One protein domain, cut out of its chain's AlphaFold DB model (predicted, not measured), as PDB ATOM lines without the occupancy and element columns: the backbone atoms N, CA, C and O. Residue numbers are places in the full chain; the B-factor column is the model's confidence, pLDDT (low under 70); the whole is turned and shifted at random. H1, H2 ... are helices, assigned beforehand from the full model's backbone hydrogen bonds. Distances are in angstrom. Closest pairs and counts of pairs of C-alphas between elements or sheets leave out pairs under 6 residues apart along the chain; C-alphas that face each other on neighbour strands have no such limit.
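AT A GLANCE: This is residues 351 to 420 of the 439 residues of an uncharacterized protein of Deltaproteobacteria bacterium (UniProt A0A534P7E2). The domain has little regular structure: it is mostly looping chain, with a tiny helix H1 and a short helix H2 set apart from each other. Between them, residues 365 to 399 run out and fold back; residues 394 to 395 pair antiparallel with both 365 to 366 and 375 to 376, and 383 to 384 with 387 to 388. The printed part has 70 residues, 12 of them in the two named helices, H1 then H2, with no named strand; the class is all helix. It is compact, with a radius of gyration of the C-alphas of 12.0 A and spans of 31 by 25 by 22 A.

IN THESE COORDINATES: H1, residues 361 to 364, begins at C-alpha 361 (374.416, 475.583, 355.108). H2, residues 400 to 407, is 10.4 A long and ends at C-alpha 407 (388.750, 482.005, 346.229).

HOW THE PARTS SIT: H1 and H2 are apart. In H2 every O i to N i+4 pair is within hydrogen-bond range; H1 is too short for such a pair.

THE WHOLE: The C-alphas farthest apart, of Tyr 386 and Ser 400, are 33.0 A apart. The printed part has no cut. The link from H1 to H2 is long, 35 residues. Residue 420 has pLDDT under 70.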
ATOM      1  N   GLU A 351     395.621 467.312 340.936       87.75
ATOM      2  CA  GLU A 351     395.310 467.683 342.312       87.75
ATOM      3  C   GLU A 351     393.864 467.311 342.665       87.75
ATOM      4  O   GLU A 351     392.893 467.890 342.168       87.75
ATOM      5  N   VAL A 352     393.706 466.365 343.590       85.75
ATOM      6  CA  VAL A 352     392.386 465.937 344.058       85.75
ATOM      7  C   VAL A 352     391.957 466.768 345.268       85.75
ATOM      8  O   VAL A 352     392.412 466.562 346.394       85.75
ATOM      9  N   GLY A 353     391.029 467.698 345.045       82.50
ATOM     10  CA  GLY A 353     390.440 468.542 346.086       82.50
ATOM     11  C   GLY A 353     389.066 468.067 346.567       82.50
ATOM     12  O   GLY A 353     388.277 467.496 345.815       82.50
ATOM     13  N   TYR A 354     388.731 468.360 347.828       82.50
ATOM     14  CA  TYR A 354     387.360 468.233 348.328       82.50
ATOM     15  C   TYR A 354     386.647 469.590 348.281       82.50
ATOM     16  O   TYR A 354     387.234 470.610 348.636       82.50
ATOM     17  N   GLY A 355     385.370 469.599 347.886       83.00
ATOM     18  CA  GLY A 355     384.572 470.827 347.837       83.00
ATOM     19  C   GLY A 355     384.456 471.524 349.199       83.00
ATOM     20  O   GLY A 355     384.512 470.882 350.255       83.00
ATOM     21  N   LEU A 356     384.252 472.844 349.165       86.69
ATOM     22  CA  LEU A 356     384.066 473.685 350.352       86.69
ATOM     23  C   LEU A 356     383.007 473.084 351.295       86.69
ATOM     24  O   LEU A 356     381.896 472.749 350.881       86.69
ATOM     25  N   ARG A 357     383.324 472.998 352.591       86.88
ATOM     26  CA  ARG A 357     382.343 472.706 353.642       86.88
ATOM     27  C   ARG A 357     382.059 473.974 354.433       86.88
ATOM     28  O   ARG A 357     382.940 474.481 355.110       86.88
ATOM     29  N   THR A 358     380.815 474.436 354.391       85.25
ATOM     30  CA  THR A 358     380.370 475.632 355.129       85.25
ATOM     31  C   THR A 358     380.205 475.387 356.631       85.25
ATOM     32  O   THR A 358     380.133 476.331 357.406       85.25
ATOM     33  N   GLY A 359     380.048 474.125 357.052       82.88
ATOM     34  CA  GLY A 359     379.706 473.746 358.431       82.88
ATOM     35  C   GLY A 359     378.263 474.075 358.840       82.88
ATOM     36  O   GLY A 359     377.688 473.368 359.662       82.88
ATOM     37  N   ASN A 360     377.641 475.086 358.225       84.31
ATOM     38  CA  ASN A 360     376.265 475.500 358.473       84.31
ATOM     39  C   ASN A 360     375.618 476.062 357.194       84.31
ATOM     40  O   ASN A 360     375.595 477.271 356.965       84.31
ATOM     41  N   ASN A 361     375.067 475.177 356.359       86.75
ATOM     42  CA  ASN A 361     374.416 475.583 355.108       86.75
ATOM     43  C   ASN A 361     373.247 476.554 355.325       86.75
ATOM     44  O   ASN A 361     373.039 477.407 354.477       86.75
ATOM     45  N   ALA A 362     372.499 476.438 356.428       88.50
ATOM     46  CA  ALA A 362     371.347 477.305 356.683       88.50
ATOM     47  C   ALA A 362     371.752 478.776 356.857       88.50
ATOM     48  O   ALA A 362     370.991 479.663 356.495       88.50
ATOM     49  N   ARG A 363     372.958 479.015 357.385       92.06
ATOM     50  CA  ARG A 363     373.529 480.356 357.518       92.06
ATOM     51  C   ARG A 363     374.173 480.836 356.221       92.06
ATOM     52  O   ARG A 363     373.955 481.963 355.808       92.06
ATOM     53  N   PHE A 364     375.006 479.995 355.614       93.81
ATOM     54  CA  PHE A 364     375.941 480.451 354.584       93.81
ATOM     55  C   PHE A 364     375.478 480.201 353.147       93.81
ATOM     56  O   PHE A 364     376.145 480.656 352.229       93.81
ATOM     57  N   VAL A 365     374.398 479.450 352.907       94.00
ATOM     58  CA  VAL A 365     373.988 479.063 351.547       94.00
ATOM     59  C   VAL A 365     372.569 479.531 351.253       94.00
ATOM     60  O   VAL A 365     371.610 479.000 351.812       94.00
ATOM     61  N   ALA A 366     372.427 480.445 350.292       94.94
ATOM     62  CA  ALA A 366     371.133 480.832 349.734       94.94
ATOM     63  C   ALA A 366     370.889 480.160 348.376       94.94
ATOM     64  O   ALA A 366     371.807 480.008 347.573       94.94
ATOM     65  N   ARG A 367     369.638 479.766 348.095       94.00
ATOM     66  CA  ARG A 367     369.214 479.162 346.814       94.00
ATOM     67  C   ARG A 367     368.672 480.217 345.851       94.00
ATOM     68  O   ARG A 367     367.482 480.253 345.558       94.00
ATOM     69  N   ARG A 368     369.558 481.107 345.425       94.25
ATOM     70  CA  ARG A 368     369.304 482.193 344.475       94.25
ATOM     71  C   ARG A 368     370.627 482.614 343.822       94.25
ATOM     72  O   ARG A 368     371.680 482.193 344.310       94.25
ATOM     73  N   PRO A 369     370.605 483.434 342.757       94.81
ATOM     74  CA  PRO A 369     371.819 484.048 342.226       94.81
ATOM     75  C   PRO A 369     372.592 484.820 343.308       94.81
ATOM     76  O   PRO A 369     371.990 485.342 344.256       94.81
ATOM     77  N   ALA A 370     373.920 484.851 343.172       93.69
ATOM     78  CA  ALA A 370     374.794 485.628 344.043       93.69
ATOM     79  C   ALA A 370     374.556 487.127 343.833       93.69
ATOM     80  O   ALA A 370     374.405 487.581 342.699       93.69
ATOM     81  N   ARG A 371     374.488 487.867 344.938       94.62
ATOM     82  CA  ARG A 371     374.462 489.332 344.954       94.62
ATOM     83  C   ARG A 371     375.887 489.872 345.032       94.62
ATOM     84  O   ARG A 371     376.840 489.115 345.220       94.62
ATOM     85  N   GLU A 372     376.020 491.185 344.920       91.62
ATOM     86  CA  GLU A 372     377.295 491.865 345.122       91.62
ATOM     87  C   GLU A 372     377.936 491.469 346.465       91.62
ATOM     88  O   GLU A 372     377.265 491.356 347.492       91.62
ATOM     89  N   GLY A 373     379.237 491.167 346.438       87.44
ATOM     90  CA  GLY A 373     379.999 490.710 347.605       87.44
ATOM     91  C   GLY A 373     379.829 489.228 347.986       87.44
ATOM     92  O   GLY A 373     380.635 488.712 348.776       87.44
ATOM     93  N   GLU A 374     378.850 488.522 347.414       94.12
ATOM     94  CA  GLU A 374     378.642 487.080 347.587       94.12
ATOM     95  C   GLU A 374     379.369 486.257 346.515       94.12
ATOM     96  O   GLU A 374     379.803 486.770 345.486       94.12
ATOM     97  N   ILE A 375     379.503 484.948 346.746       93.81
ATOM     98  CA  ILE A 375     380.197 484.041 345.819       93.81
ATOM     99  C   ILE A 375     379.208 483.018 345.262       93.81
ATOM    100  O   ILE A 375     378.536 482.330 346.028       93.81
ATOM    101  N   ALA A 376     379.129 482.882 343.939       92.75
ATOM    102  CA  ALA A 376     378.315 481.845 343.308       92.75
ATOM    103  C   ALA A 376     378.824 480.438 343.675       92.75
ATOM    104  O   ALA A 376     380.027 480.178 343.700       92.75
ATOM    105  N   LEU A 377     377.902 479.520 343.960       91.38
ATOM    106  CA  LEU A 377     378.213 478.154 344.376       91.38
ATOM    107  C   LEU A 377     377.713 477.125 343.362       91.38
ATOM    108  O   LEU A 377     376.588 477.211 342.877       91.38
ATOM    109  N   CYS A 378     378.519 476.082 343.153       88.44
ATOM    110  CA  CYS A 378     378.116 474.837 342.505       88.44
ATOM    111  C   CYS A 378     378.161 473.706 343.543       88.44
ATOM    112  O   CYS A 378     379.198 473.439 344.156       88.44
ATOM    113  N   GLY A 379     377.020 473.065 343.783       86.31
ATOM    114  CA  GLY A 379     376.869 471.946 344.708       86.31
ATOM    115  C   GLY A 379     377.041 470.597 344.017       86.31
ATOM    116  O   GLY A 379     376.991 470.484 342.795       86.31
ATOM    117  N   GLY A 380     377.190 469.536 344.812       84.12
ATOM    118  CA  GLY A 380     377.281 468.179 344.272       84.12
ATOM    119  C   GLY A 380     376.040 467.787 343.467       84.12
ATOM    120  O   GLY A 380     376.165 467.070 342.486       84.12
ATOM    121  N   GLU A 381     374.859 468.285 343.838       83.38
ATOM    122  CA  GLU A 381     373.594 468.051 343.133       83.38
ATOM    123  C   GLU A 381     373.486 468.719 341.753       83.38
ATOM    124  O   GLU A 381     372.562 468.394 341.008       83.38
ATOM    125  N   ASP A 382     374.400 469.637 341.425       87.19
ATOM    126  CA  ASP A 382     374.449 470.313 340.123       87.19
ATOM    127  C   ASP A 382     375.359 469.563 339.133       87.19
ATOM    128  O   ASP A 382     375.300 469.805 337.931       87.19
ATOM    129  N   VAL A 383     376.181 468.630 339.627       87.56
ATOM    130  CA  VAL A 383     377.083 467.805 338.817       87.56
ATOM    131  C   VAL A 383     376.335 466.576 338.304       87.56
ATOM    132  O   VAL A 383     375.881 465.741 339.094       87.56
ATOM    133  N   LEU A 384     376.216 466.465 336.981       84.62
ATOM    134  CA  LEU A 384     375.615 465.338 336.268       84.62
ATOM    135  C   LEU A 384     376.696 464.574 335.483       84.62
ATOM    136  O   LEU A 384     377.785 465.108 335.261       84.62
ATOM    137  N   PRO A 385     376.426 463.336 335.025       84.81
ATOM    138  CA  PRO A 385     377.298 462.683 334.055       84.81
ATOM    139  C   PRO A 385     377.492 463.580 332.825       84.81
ATOM    140  O   PRO A 385     376.518 463.946 332.165       84.81
ATOM    141  N   TYR A 386     378.745 463.953 332.559       86.88
ATOM    142  CA  TYR A 386     379.173 464.746 331.399       86.88
ATOM    143  C   TYR A 386     378.501 466.127 331.243       86.88
ATOM    144  O   TYR A 386     378.544 466.706 330.165       86.88
ATOM    145  N   SER A 387     377.869 466.674 332.288       88.94
ATOM    146  CA  SER A 387     377.228 467.997 332.228       88.94
ATOM    147  C   SER A 387     377.082 468.652 333.605       88.94
ATOM    148  O   SER A 387     377.122 467.993 334.646       88.94
ATOM    149  N   LEU A 388     376.886 469.974 333.615       88.00
ATOM    150  CA  LEU A 388     376.528 470.739 334.808       88.00
ATOM    151  C   LEU A 388     375.118 471.302 334.651       88.00
ATOM    152  O   LEU A 388     374.822 472.022 333.701       88.00
ATOM    153  N   ARG A 389     374.247 471.019 335.620       89.69
ATOM    154  CA  ARG A 389     372.930 471.646 335.737       89.69
ATOM    155  C   ARG A 389     372.964 472.648 336.877       89.69
ATOM    156  O   ARG A 389     372.551 472.345 337.996       89.69
ATOM    157  N   LEU A 390     373.457 473.844 336.575       86.62
ATOM    158  CA  LEU A 390     373.593 474.913 337.557       86.62
ATOM    159  C   LEU A 390     372.224 475.323 338.099       86.62
ATOM    160  O   LEU A 390     371.333 475.752 337.366       86.62
ATOM    161  N   ARG A 391     372.059 475.190 339.414       88.94
ATOM    162  CA  ARG A 391     370.941 475.772 340.155       88.94
ATOM    163  C   ARG A 391     371.491 476.952 340.943       88.94
ATOM    164  O   ARG A 391     372.404 476.721 341.736       88.94
ATOM    165  N   PRO A 392     370.956 478.172 340.767       91.12
ATOM    166  CA  PRO A 392     371.514 479.356 341.404       91.12
ATOM    167  C   PRO A 392     371.663 479.184 342.917       91.12
ATOM    168  O   PRO A 392     370.687 478.908 343.623       91.12
ATOM    169  N   LYS A 393     372.901 479.318 343.398       94.06
ATOM    170  CA  LYS A 393     373.259 479.283 344.816       94.06
ATOM    171  C   LYS A 393     374.334 480.314 345.097       94.06
ATOM    172  O   LYS A 393     375.231 480.513 344.279       94.06
ATOM    173  N   ALA A 394     374.270 480.899 346.282       95.38
ATOM    174  CA  ALA A 394     375.210 481.904 346.738       95.38
ATOM    175  C   ALA A 394     375.774 481.531 348.110       95.38
ATOM    176  O   ALA A 394     375.048 481.032 348.973       95.38
ATOM    177  N   LEU A 395     377.068 481.780 348.290       95.25
ATOM    178  CA  LEU A 395     377.737 481.812 349.578       95.25
ATOM    179  C   LEU A 395     377.519 483.200 350.180       95.25
ATOM    180  O   LEU A 395     378.161 484.169 349.769       95.25
ATOM    181  N   CYS A 396     376.594 483.274 351.128       94.50
ATOM    182  CA  CYS A 396     376.213 484.502 351.812       94.50
ATOM    183  C   CYS A 396     377.139 484.749 352.999       94.50
ATOM    184  O   CYS A 396     377.485 483.802 353.710       94.50
ATOM    185  N   GLU A 397     377.523 486.012 353.201       90.12
ATOM    186  CA  GLU A 397     378.285 486.475 354.372       90.12
ATOM    187  C   GLU A 397     379.436 485.524 354.775       90.12
ATOM    188  O   GLU A 397     379.498 485.052 355.919       90.12
ATOM    189  N   PRO A 398     380.339 485.153 353.840       87.94
ATOM    190  CA  PRO A 398     381.383 484.197 354.155       87.94
ATOM    191  C   PRO A 398     382.325 484.775 355.206       87.94
ATOM    192  O   PRO A 398     382.835 485.887 355.060       87.94
ATOM    193  N   THR A 399     382.638 483.971 356.221       91.56
ATOM    194  CA  THR A 399     383.786 484.252 357.090       91.56
ATOM    195  C   THR A 399     385.061 484.347 356.250       91.56
ATOM    196  O   THR A 399     385.142 483.762 355.165       91.56
ATOM    197  N   SER A 400     386.097 485.013 356.764       91.50
ATOM    198  CA  SER A 400     387.387 485.138 356.069       91.50
ATOM    199  C   SER A 400     387.950 483.776 355.641       91.50
ATOM    200  O   SER A 400     388.449 483.628 354.527       91.50
ATOM    201  N   ALA A 401     387.773 482.743 356.475       90.25
ATOM    202  CA  ALA A 401     388.164 481.370 356.157       90.25
ATOM    203  C   ALA A 401     387.357 480.770 354.991       90.25
ATOM    204  O   ALA A 401     387.935 480.179 354.078       90.25
ATOM    205  N   LEU A 402     386.026 480.931 354.985       91.00
ATOM    206  CA  LEU A 402     385.182 480.443 353.889       91.00
ATOM    207  C   LEU A 402     385.470 481.187 352.584       91.00
ATOM    208  O   LEU A 402     385.540 480.553 351.532       91.00
ATOM    209  N   ARG A 403     385.697 482.503 352.657       92.06
ATOM    210  CA  ARG A 403     386.081 483.326 351.507       92.06
ATOM    211  C   ARG A 403     387.419 482.864 350.932       92.06
ATOM    212  O   ARG A 403     387.493 482.602 349.737       92.06
ATOM    213  N   ALA A 404     388.436 482.662 351.768       90.94
ATOM    214  CA  ALA A 404     389.736 482.160 351.327       90.94
ATOM    215  C   ALA A 404     389.633 480.779 350.652       90.94
ATOM    216  O   ALA A 404     390.225 480.553 349.599       90.94
ATOM    217  N   LEU A 405     388.849 479.857 351.219       90.00
ATOM    218  CA  LEU A 405     388.636 478.532 350.629       90.00
ATOM    219  C   LEU A 405     387.853 478.576 349.309       90.00
ATOM    220  O   LEU A 405     388.103 477.745 348.435       90.00
ATOM    221  N   ALA A 406     386.903 479.500 349.169       89.25
ATOM    222  CA  ALA A 406     386.161 479.697 347.931       89.25
ATOM    223  C   ALA A 406     387.057 480.304 346.841       89.25
ATOM    224  O   ALA A 406     387.103 479.778 345.735       89.25
ATOM    225  N   LEU A 407     387.845 481.333 347.170       88.75
ATOM    226  CA  LEU A 407     388.750 482.005 346.229       88.75
ATOM    227  C   LEU A 407     389.829 481.071 345.663       88.75
ATOM    228  O   LEU A 407     390.155 481.170 344.488       88.75
ATOM    229  N   ARG A 408     390.305 480.081 346.435       87.00
ATOM    230  CA  ARG A 408     391.200 479.016 345.922       87.00
ATOM    231  C   ARG A 408     390.586 478.187 344.786       87.00
ATOM    232  O   ARG A 408     391.301 477.418 344.134       87.00
ATOM    233  N   GLN A 409     389.266 478.256 344.614       85.25
ATOM    234  CA  GLN A 409     388.510 477.437 343.671       85.25
ATOM    235  C   GLN A 409     388.068 478.175 342.410       85.25
ATOM    236  O   GLN A 409     387.842 477.522 341.394       85.25
ATOM    237  N   ILE A 410     387.976 479.500 342.464       85.12
ATOM    238  CA  ILE A 410     387.482 480.339 341.369       85.12
ATOM    239  C   ILE A 410     388.564 480.498 340.292       85.12
ATOM    240  O   ILE A 410     389.753 480.517 340.599       85.12
ATOM    241  N   GLY A 411     388.142 480.592 339.026       83.56
ATOM    242  CA  GLY A 411     389.028 480.875 337.888       83.56
ATOM    243  C   GLY A 411     389.919 479.709 337.450       83.56
ATOM    244  O   GLY A 411     390.797 479.901 336.620       83.56
ATOM    245  N   LYS A 412     389.714 478.507 338.001       83.19
ATOM    246  CA  LYS A 412     390.451 477.296 337.623       83.19
ATOM    247  C   LYS A 412     389.509 476.311 336.943       83.19
ATOM    248  O   LYS A 412     388.504 475.930 337.549       83.19
ATOM    249  N   GLU A 413     389.856 475.866 335.741       86.25
ATOM    250  CA  GLU A 413     389.179 474.743 335.091       86.25
ATOM    251  C   GLU A 413     389.402 473.454 335.883       86.25
ATOM    252  O   GLU A 413     390.476 473.220 336.442       86.25
ATOM    253  N   ARG A 414     388.348 472.645 336.019       86.81
ATOM    254  CA  ARG A 414     388.344 471.463 336.887       86.81
ATOM    255  C   ARG A 414     387.432 470.388 336.337       86.81
ATOM    256  O   ARG A 414     386.339 470.672 335.858       86.81
ATOM    257  N   ILE A 415     387.824 469.143 336.570       87.94
ATOM    258  CA  ILE A 415     386.936 467.996 336.416       87.94
ATOM    259  C   ILE A 415     386.159 467.823 337.724       87.94
ATOM    260  O   ILE A 415     386.726 467.530 338.778       87.94
ATOM    261  N   ALA A 416     384.843 468.020 337.670       86.56
ATOM    262  CA  ALA A 416     383.972 467.833 338.822       86.56
ATOM    263  C   ALA A 416     383.466 466.387 338.880       86.56
ATOM    264  O   ALA A 416     382.700 465.947 338.026       86.56
ATOM    265  N   VAL A 417     383.842 465.659 339.932       85.12
ATOM    266  CA  VAL A 417     383.310 464.317 340.200       85.12
ATOM    267  C   VAL A 417     382.305 464.397 341.340       85.12
ATOM    268  O   VAL A 417     382.631 464.788 342.465       85.12
ATOM    269  N   GLN A 418     381.057 464.010 341.070       82.19
ATOM    270  CA  GLN A 418     380.039 463.945 342.109       82.19
ATOM    271  C   GLN A 418     380.409 462.855 343.118       82.19
ATOM    272  O   GLN A 418     380.390 461.660 342.815       82.19
ATOM    273  N   ARG A 419     380.663 463.244 344.371       70.81
ATOM    274  CA  ARG A 419     380.716 462.277 345.469       70.81
ATOM    275  C   ARG A 419     379.304 461.776 345.752       70.81
ATOM    276  O   ARG A 419     378.575 462.377 346.543       70.81
ATOM    277  N   ILE A 420     378.931 460.661 345.130       59.31
ATOM    278  CA  ILE A 420     377.674 459.973 345.417       59.31
ATOM    279  C   ILE A 420     377.743 459.475 346.864       59.31
ATOM    280  O   ILE A 420     378.398 458.484 347.183       59.31
TER     281      ILE A 420